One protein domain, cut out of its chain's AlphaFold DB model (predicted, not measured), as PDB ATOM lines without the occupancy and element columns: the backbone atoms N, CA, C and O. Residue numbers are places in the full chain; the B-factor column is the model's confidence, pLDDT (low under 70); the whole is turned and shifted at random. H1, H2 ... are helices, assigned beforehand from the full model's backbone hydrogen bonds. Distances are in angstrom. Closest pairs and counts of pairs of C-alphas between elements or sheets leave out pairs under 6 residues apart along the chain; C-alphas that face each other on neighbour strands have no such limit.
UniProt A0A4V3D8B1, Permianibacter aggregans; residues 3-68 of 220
ATOM      1  N   SER A   3     365.870 366.373 387.644       79.69
ATOM      2  CA  SER A   3     366.210 367.575 388.419       79.69
ATOM      3  C   SER A   3     367.591 367.509 389.090       79.69
ATOM      4  O   SER A   3     368.226 368.538 389.253       79.69
ATOM      5  N   LYS A   4     368.103 366.317 389.429       85.25
ATOM      6  CA  LYS A   4     369.408 366.184 390.104       85.25
ATOM      7  C   LYS A   4     370.589 366.510 389.189       85.25
ATOM      8  O   LYS A   4     371.438 367.309 389.551       85.25
ATOM      9  N   HIS A   5     370.619 365.932 387.987       87.00
ATOM     10  CA  HIS A   5     371.670 366.223 387.004       87.00
ATOM     11  C   HIS A   5     371.635 367.689 386.559       87.00
ATOM     12  O   HIS A   5     372.679 368.290 386.344       87.00
ATOM     13  N   GLU A   6     370.438 368.270 386.475       87.81
ATOM     14  CA  GLU A   6     370.251 369.695 386.212       87.81
ATOM     15  C   GLU A   6     370.824 370.563 387.341       87.81
ATOM     16  O   GLU A   6     371.554 371.504 387.058       87.81
ATOM     17  N   GLN A   7     370.578 370.218 388.610       88.94
ATOM     18  CA  GLN A   7     371.162 370.922 389.761       88.94
ATOM     19  C   GLN A   7     372.694 370.814 389.798       88.94
ATOM     20  O   GLN A   7     373.365 371.807 390.058       88.94
ATOM     21  N   ILE A   8     373.248 369.634 389.496       90.50
ATOM     22  CA  ILE A   8     374.699 369.418 389.369       90.50
ATOM     23  C   ILE A   8     375.258 370.291 388.240       90.50
ATOM     24  O   ILE A   8     376.241 370.990 388.447       90.50
ATOM     25  N   SER A   9     374.621 370.311 387.066       88.50
ATOM     26  CA  SER A   9     375.044 371.170 385.951       88.50
ATOM     27  C   SER A   9     374.963 372.654 386.307       88.50
ATOM     28  O   SER A   9     375.884 373.404 386.018       88.50
ATOM     29  N   ALA A  10     373.892 373.076 386.978       90.25
ATOM     30  CA  ALA A  10     373.728 374.451 387.430       90.25
ATOM     31  C   ALA A  10     374.852 374.853 388.399       90.25
ATOM     32  O   ALA A  10     375.441 375.918 388.250       90.25
ATOM     33  N   LEU A  11     375.206 373.973 389.341       89.88
ATOM     34  CA  LEU A  11     376.308 374.201 390.273       89.88
ATOM     35  C   LEU A  11     377.677 374.243 389.558       89.88
ATOM     36  O   LEU A  11     378.531 375.036 389.947       89.88
ATOM     37  N   MET A  12     377.882 373.458 388.491       88.31
ATOM     38  CA  MET A  12     379.101 373.510 387.656       88.31
ATOM     39  C   MET A  12     379.261 374.854 386.931       88.31
ATOM     40  O   MET A  12     380.385 375.320 386.735       88.31
ATOM     41  N   ASP A  13     378.137 375.455 386.535       89.62
ATOM     42  CA  ASP A  13     378.057 376.706 385.775       89.62
ATOM     43  C   ASP A  13     377.924 377.953 386.676       89.62
ATOM     44  O   ASP A  13     377.543 379.027 386.199       89.62
ATOM     45  N   ASP A  14     378.206 377.815 387.980       88.50
ATOM     46  CA  ASP A  14     378.077 378.866 389.008       88.50
ATOM     47  C   ASP A  14     376.673 379.511 389.046       88.50
ATOM     48  O   ASP A  14     376.485 380.681 389.391       88.50
ATOM     49  N   GLN A  15     375.647 378.745 388.659       90.12
ATOM     50  CA  GLN A  15     374.259 379.184 388.726       90.12
ATOM     51  C   GLN A  15     373.720 379.051 390.154       90.12
ATOM     52  O   GLN A  15     374.050 378.107 390.877       90.12
ATOM     53  N   PRO A  16     372.834 379.968 390.579       85.75
ATOM     54  CA  PRO A  16     372.280 379.939 391.923       85.75
ATOM     55  C   PRO A  16     371.397 378.701 392.128       85.75
ATOM     56  O   PRO A  16     370.342 378.562 391.507       85.75
ATOM     57  N   VAL A  17     371.795 377.836 393.062       87.31
ATOM     58  CA  VAL A  17     371.009 376.686 393.535       87.31
ATOM     59  C   VAL A  17     370.517 376.922 394.966       87.31
ATOM     60  O   VAL A  17     371.149 377.634 395.748       87.31
ATOM     61  N   SER A  18     369.360 376.358 395.330       87.62
ATOM     62  CA  SER A  18     368.861 376.455 396.709       87.62
ATOM     63  C   SER A  18     369.707 375.603 397.660       87.62
ATOM     64  O   SER A  18     370.247 374.573 397.265       87.62
ATOM     65  N   SER A  19     369.776 375.981 398.941       86.69
ATOM     66  CA  SER A  19     370.509 375.197 399.948       86.69
ATOM     67  C   SER A  19     369.973 373.768 400.076       86.69
ATOM     68  O   SER A  19     370.750 372.831 400.171       86.69
ATOM     69  N   SER A  20     368.651 373.587 399.978       85.31
ATOM     70  CA  SER A  20     368.024 372.261 399.998       85.31
ATOM     71  C   SER A  20     368.435 371.391 398.809       85.31
ATOM     72  O   SER A  20     368.614 370.192 398.960       85.31
ATOM     73  N   ALA A  21     368.586 371.994 397.625       84.19
ATOM     74  CA  ALA A  21     369.058 371.290 396.438       84.19
ATOM     75  C   ALA A  21     370.533 370.901 396.591       84.19
ATOM     76  O   ALA A  21     370.926 369.809 396.194       84.19
ATOM     77  N   LEU A  22     371.341 371.765 397.214       86.38
ATOM     78  CA  LEU A  22     372.738 371.469 397.517       86.38
ATOM     79  C   LEU A  22     372.868 370.268 398.469       86.38
ATOM     80  O   LEU A  22     373.634 369.352 398.186       86.38
ATOM     81  N   ASP A  23     372.084 370.245 399.549       87.25
ATOM     82  CA  ASP A  23     372.070 369.138 400.514       87.25
ATOM     83  C   ASP A  23     371.617 367.824 399.854       87.25
ATOM     84  O   ASP A  23     372.224 366.774 400.068       87.25
ATOM     85  N   ASP A  24     370.598 367.881 398.990       86.06
ATOM     86  CA  ASP A  24     370.117 366.727 398.219       86.06
ATOM     87  C   ASP A  24     371.168 366.198 397.224       86.06
ATOM     88  O   ASP A  24     371.230 364.991 396.956       86.06
ATOM     89  N   VAL A  25     371.986 367.090 396.653       85.88
ATOM     90  CA  VAL A  25     373.098 366.727 395.767       85.88
ATOM     91  C   VAL A  25     374.229 366.084 396.570       85.88
ATOM     92  O   VAL A  25     374.688 365.010 396.186       85.88
ATOM     93  N   LEU A  26     374.630 366.687 397.691       85.69
ATOM     94  CA  LEU A  26     375.721 366.212 398.551       85.69
ATOM     95  C   LEU A  26     375.380 364.925 399.316       85.69
ATOM     96  O   LEU A  26     376.276 364.156 399.648       85.69
ATOM     97  N   GLY A  27     374.100 364.667 399.585       85.38
ATOM     98  CA  GLY A  27     373.640 363.499 400.339       85.38
ATOM     99  C   GLY A  27     373.645 362.173 399.571       85.38
ATOM    100  O   GLY A  27     373.136 361.180 400.092       85.38
ATOM    101  N   ASN A  28     374.146 362.130 398.332       86.50
ATOM    102  CA  ASN A  28     374.161 360.920 397.511       86.50
ATOM    103  C   ASN A  28     375.488 360.761 396.756       86.50
ATOM    104  O   ASN A  28     375.840 361.594 395.919       86.50
ATOM    105  N   ASP A  29     376.168 359.641 396.991       86.62
ATOM    106  CA  ASP A  29     377.459 359.317 396.380       86.62
ATOM    107  C   ASP A  29     377.413 359.292 394.840       86.62
ATOM    108  O   ASP A  29     378.350 359.749 394.184       86.62
ATOM    109  N   ASP A  30     376.302 358.858 394.228       88.75
ATOM    110  CA  ASP A  30     376.144 358.847 392.765       88.75
ATOM    111  C   ASP A  30     376.216 360.261 392.171       88.75
ATOM    112  O   ASP A  30     376.739 360.459 391.070       88.75
ATOM    113  N   ASN A  31     375.718 361.265 392.900       89.56
ATOM    114  CA  ASN A  31     375.782 362.661 392.477       89.56
ATOM    115  C   ASN A  31     377.214 363.206 392.571       89.56
ATOM    116  O   ASN A  31     377.645 363.934 391.678       89.56
ATOM    117  N   ILE A  32     377.966 362.823 393.609       87.12
ATOM    118  CA  ILE A  32     379.386 363.178 393.758       87.12
ATOM    119  C   ILE A  32     380.210 362.566 392.617       87.12
ATOM    120  O   ILE A  32     381.037 363.241 392.000       87.12
ATOM    121  N   HIS A  33     379.935 361.311 392.256       88.81
ATOM    122  CA  HIS A  33     380.558 360.674 391.098       88.81
ATOM    123  C   HIS A  33     380.159 361.337 389.774       88.81
ATOM    124  O   HIS A  33     380.998 361.488 388.883       88.81
ATOM    125  N   ALA A  34     378.901 361.757 389.621       89.69
ATOM    126  CA  ALA A  34     378.459 362.509 388.449       89.69
ATOM    127  C   ALA A  34     379.175 363.867 388.336       89.69
ATOM    128  O   ALA A  34     379.648 364.207 387.252       89.69
ATOM    129  N   TRP A  35     379.332 364.586 389.450       89.75
ATOM    130  CA  TRP A  35     380.092 365.836 389.539       89.75
ATOM    131  C   TRP A  35     381.558 365.651 389.115       89.75
ATOM    132  O   TRP A  35     382.045 366.351 388.226       89.75
ATOM    133  N   SER A  36     382.240 364.641 389.667       89.00
ATOM    134  CA  SER A  36     383.620 364.290 389.294       89.00
ATOM    135  C   SER A  36     383.757 363.983 387.796       89.00
ATOM    136  O   SER A  36     384.651 364.499 387.124       89.00
ATOM    137  N   ARG A  37     382.827 363.203 387.230       90.12
ATOM    138  CA  ARG A  37     382.815 362.884 385.795       90.12
ATOM    139  C   ARG A  37     382.614 364.115 384.917       90.12
ATOM    140  O   ARG A  37     383.205 364.179 383.843       90.12
ATOM    141  N   TYR A  38     381.780 365.067 385.329       91.56
ATOM    142  CA  TYR A  38     381.562 366.299 384.569       91.56
ATOM    143  C   TYR A  38     382.809 367.181 384.540       91.56
ATOM    144  O   TYR A  38     383.157 367.676 383.468       91.56
ATOM    145  N   HIS A  39     383.531 367.298 385.657       89.62
ATOM    146  CA  HIS A  39     384.845 367.941 385.668       89.62
ATOM    147  C   HIS A  39     385.838 367.229 384.746       89.62
ATOM    148  O   HIS A  39     386.430 367.871 383.889       89.62
ATOM    149  N   LEU A  40     385.925 365.898 384.808       89.38
ATOM    150  CA  LEU A  40     386.827 365.144 383.934       89.38
ATOM    151  C   LEU A  40     386.520 365.356 382.440       89.38
ATOM    152  O   LEU A  40     387.434 365.522 381.636       89.38
ATOM    153  N   ILE A  41     385.237 365.361 382.053       90.56
ATOM    154  CA  ILE A  41     384.818 365.650 380.672       90.56
ATOM    155  C   ILE A  41     385.211 367.079 380.284       90.56
ATOM    156  O   ILE A  41     385.718 367.298 379.187       90.56
ATOM    157  N   ARG A  42     384.990 368.051 381.172       89.00
ATOM    158  CA  ARG A  42     385.352 369.455 380.951       89.00
ATOM    159  C   ARG A  42     386.860 369.632 380.755       89.00
ATOM    160  O   ARG A  42     387.262 370.359 379.846       89.00
ATOM    161  N   ASP A  43     387.671 368.951 381.550       89.00
ATOM    162  CA  ASP A  43     389.134 369.000 381.467       89.00
ATOM    163  C   ASP A  43     389.628 368.299 380.188       89.00
ATOM    164  O   ASP A  43     390.532 368.784 379.506       89.00
ATOM    165  N   ALA A  44     388.968 367.202 379.791       90.25
ATOM    166  CA  ALA A  44     389.206 366.523 378.516       90.25
ATOM    167  C   ALA A  44     388.925 367.431 377.313       90.25
ATOM    168  O   ALA A  44     389.731 367.492 376.386       90.25
ATOM    169  N   LEU A  45     387.805 368.157 377.334       92.00
ATOM    170  CA  LEU A  45     387.419 369.078 376.263       92.00
ATOM    171  C   LEU A  45     388.359 370.285 376.152       92.00
ATOM    172  O   LEU A  45     388.570 370.786 375.050       92.00
ATOM    173  N   GLN A  46     388.935 370.736 377.267       91.06
ATOM    174  CA  GLN A  46     389.921 371.823 377.292       91.06
ATOM    175  C   GLN A  46     391.357 371.339 377.031       91.06
ATOM    176  O   GLN A  46     392.277 372.152 376.968       91.06
ATOM    177  N   ASN A  47     391.549 370.031 376.817       86.06
ATOM    178  CA  ASN A  47     392.853 369.406 376.616       86.06
ATOM    179  C   ASN A  47     393.815 369.648 377.803       86.06
ATOM    180  O   ASN A  47     395.030 369.752 377.624       86.06
ATOM    181  N   GLU A  48     393.252 369.726 379.015       84.31
ATOM    182  CA  GLU A  48     393.946 369.966 380.290       84.31
ATOM    183  C   GLU A  48     394.239 368.668 381.062       84.31
ATOM    184  O   GLU A  48     394.752 368.702 382.181       84.31
ATOM    185  N   LEU A  49     393.951 367.505 380.470       83.25
ATOM    186  CA  LEU A  49     394.285 366.213 381.066       83.25
ATOM    187  C   LEU A  49     395.803 366.033 381.107       83.25
ATOM    188  O   LEU A  49     396.433 365.662 380.115       83.25
ATOM    189  N   GLN A  50     396.398 366.274 382.271       76.81
ATOM    190  CA  GLN A  50     397.765 365.857 382.530       76.81
ATOM    191  C   GLN A  50     397.761 364.374 382.899       76.81
ATOM    192  O   GLN A  50     396.887 363.892 383.610       76.81
ATOM    193  N   GLN A  51     398.754 363.623 382.435       65.94
ATOM    194  CA  GLN A  51     398.821 362.175 382.667       65.94
ATOM    195  C   GLN A  51     398.867 361.812 384.172       65.94
ATOM    196  O   GLN A  51     398.441 360.731 384.563       65.94
ATOM    197  N   GLU A  52     399.305 362.758 385.009       64.44
ATOM    198  CA  GLU A  52     399.342 362.682 386.476       64.44
ATOM    199  C   GLU A  52     398.024 363.119 387.161       64.44
ATOM    200  O   GLU A  52     397.783 362.766 388.317       64.44
ATOM    201  N   SER A  53     397.138 363.865 386.480       63.38
ATOM    202  CA  SER A  53     395.918 364.449 387.077       63.38
ATOM    203  C   SER A  53     394.751 363.468 387.216       63.38
ATOM    204  O   SER A  53     393.732 363.803 387.812       63.38
ATOM    205  N   ILE A  54     394.899 362.243 386.704       65.00
ATOM    206  CA  ILE A  54     393.881 361.181 386.788       65.00
ATOM    207  C   ILE A  54     393.868 360.522 388.183       65.00
ATOM    208  O   ILE A  54     392.968 359.747 388.507       65.00
ATOM    209  N   THR A  55     394.846 360.824 389.039       76.94
ATOM    210  CA  THR A  55     394.859 360.305 390.410       76.94
ATOM    211  C   THR A  55     393.825 361.038 391.260       76.94
ATOM    212  O   THR A  55     393.927 362.246 391.466       76.94
ATOM    213  N   ASP A  56     392.862 360.299 391.813       79.50
ATOM    214  CA  ASP A  56     391.893 360.851 392.755       79.50
ATOM    215  C   ASP A  56     392.585 361.264 394.067       79.50
ATOM    216  O   ASP A  56     393.000 360.435 394.881       79.50
ATOM    217  N   ILE A  57     392.732 362.574 394.263       86.75
ATOM    218  CA  ILE A  57     393.264 363.169 395.495       86.75
ATOM    219  C   ILE A  57     392.160 363.568 396.479       86.75
ATOM    220  O   ILE A  57     392.472 363.916 397.620       86.75
ATOM    221  N   SER A  58     390.890 363.525 396.064       86.56
ATOM    222  CA  SER A  58     389.762 364.072 396.826       86.56
ATOM    223  C   SER A  58     389.616 363.389 398.183       86.56
ATOM    224  O   SER A  58     389.459 364.062 399.200       86.56
ATOM    225  N   GLN A  59     389.790 362.065 398.230       86.44
ATOM    226  CA  GLN A  59     389.723 361.293 399.466       86.44
ATOM    227  C   GLN A  59     390.837 361.679 400.445       86.44
ATOM    228  O   GLN A  59     390.595 361.843 401.639       86.44
ATOM    229  N   ARG A  60     392.065 361.852 399.946       87.62
ATOM    230  CA  ARG A  60     393.222 362.196 400.783       87.62
ATOM    231  C   ARG A  60     393.104 363.613 401.342       87.62
ATOM    232  O   ARG A  60     393.449 363.835 402.496       87.62
ATOM    233  N   VAL A  61     392.588 364.542 400.537       88.62
ATOM    234  CA  VAL A  61     392.282 365.912 400.970       88.62
ATOM    235  C   VAL A  61     391.139 365.912 401.984       88.62
ATOM    236  O   VAL A  61     391.283 366.512 403.040       88.62
ATOM    237  N   SER A  62     390.049 365.186 401.721       86.94
ATOM    238  CA  SER A  62     388.912 365.061 402.643       86.94
ATOM    239  C   SER A  62     389.350 364.553 404.017       86.94
ATOM    240  O   SER A  62     389.013 365.158 405.029       86.94
ATOM    241  N   LEU A  63     390.190 363.511 404.059       88.50
ATOM    242  CA  LEU A  63     390.749 362.994 405.310       88.50
ATOM    243  C   LEU A  63     391.640 364.012 406.030       88.50
ATOM    244  O   LEU A  63     391.545 364.128 407.246       88.50
ATOM    245  N   ALA A  64     392.479 364.754 405.303       88.56
ATOM    246  CA  ALA A  64     393.321 365.788 405.904       88.56
ATOM    247  C   ALA A  64     392.489 366.941 406.497       88.56
ATOM    248  O   ALA A  64     392.818 367.437 407.570       88.56
ATOM    249  N   LEU A  65     391.382 367.313 405.843       86.12
ATOM    250  CA  LEU A  65     390.484 368.384 406.287       86.12
ATOM    251  C   LEU A  65     389.684 368.034 407.551       86.12
ATOM    252  O   LEU A  65     389.252 368.945 408.251       86.12
ATOM    253  N   VAL A  66     389.474 366.748 407.864       86.81
ATOM    254  CA  VAL A  66     388.752 366.331 409.086       86.81
ATOM    255  C   VAL A  66     389.463 366.813 410.354       86.81
ATOM    256  O   VAL A  66     388.799 367.177 411.324       86.81
ATOM    257  N   ASP A  67     390.797 366.845 410.333       83.56
ATOM    258  CA  ASP A  67     391.623 367.242 411.477       83.56
ATOM    259  C   ASP A  67     391.890 368.760 411.527       83.56
ATOM    260  O   ASP A  67     392.508 369.258 412.473       83.56
ATOM    261  N   GLU A  68     391.422 369.522 410.532       86.06
ATOM    262  CA  GLU A  68     391.621 370.969 410.467       86.06
ATOM    263  C   GLU A  68     390.511 371.736 411.213       86.06
ATOM    264  O   GLU A  68     389.320 371.443 411.072       86.06
TER     265      GLU A  68
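Overview. This is residues 3 to 68 of the 220 residues of a protein of Permianibacter aggregans (UniProt A0A4V3D8B1). One long helix, H3, reaches out from a small cluster at its beginning, where its residues 31 to 35 pack on H1 and where H2 crosses H1 nearly at a right angle. From the far end of H3 a long link with no named element, residues 46 to 57, folds back to H4, and residues 59 to 68 stick out free. The printed part has 66 residues, with four named helices in the order H1, H2, H3, H4 and no named strand; its class is all helix. The whole is loose, with a radius of gyration of the C-alphas of 13.5 A, and its flat outline spans 36 by 35 by 19 A.

Along the chain. H3, residues 29 to 45, is the longest helix at 24.5 A, from C-alpha 29 at (377.459, 359.317, 396.380) to C-alpha 45 at (387.419, 369.078, 376.263). H1, residues 3 to 12, measures 14.2 A and begins with C-alpha 3 at (366.210, 367.575, 388.419). H2 holds residues 19 to 26 and measures 10.5 A. H4, residues 58 to 66, measures 12.5 A and ends with C-alpha 66 at (388.752, 366.331, 409.086).

Arrangement. H3 touches H1 with residues 31 to 35 alone, the closest C-alphas being those of Ile 8 and Trp 35, 6.5 A apart. These two run the same way at a steep tilt of 47 degrees. H1 and H2 touch, about perpendicular at 85 degrees, with the C-alphas of Lys 4 and Val 25 closest at 6.8 A. H2 and H3 only just touch, and only at the corner by their link, with 3 pairs of C-alphas within 8 A; the closest are those of Val 25 and Asn 31, 5.9 A apart. H4 is apart from H1, H2 and H3. In H1, H2, H3 and H4 every O i to N i+4 pair is within hydrogen-bond range.

Size, cuts and confidence. The two C-alphas farthest apart are those of Ser 20 and Gln 51, at 36.7 A. The printed part has no cut. The link from H3 to H4 is long, with 12 residues. Mean pLDDT of the printed part is 85.8, and residues 51 to 54 are under 70.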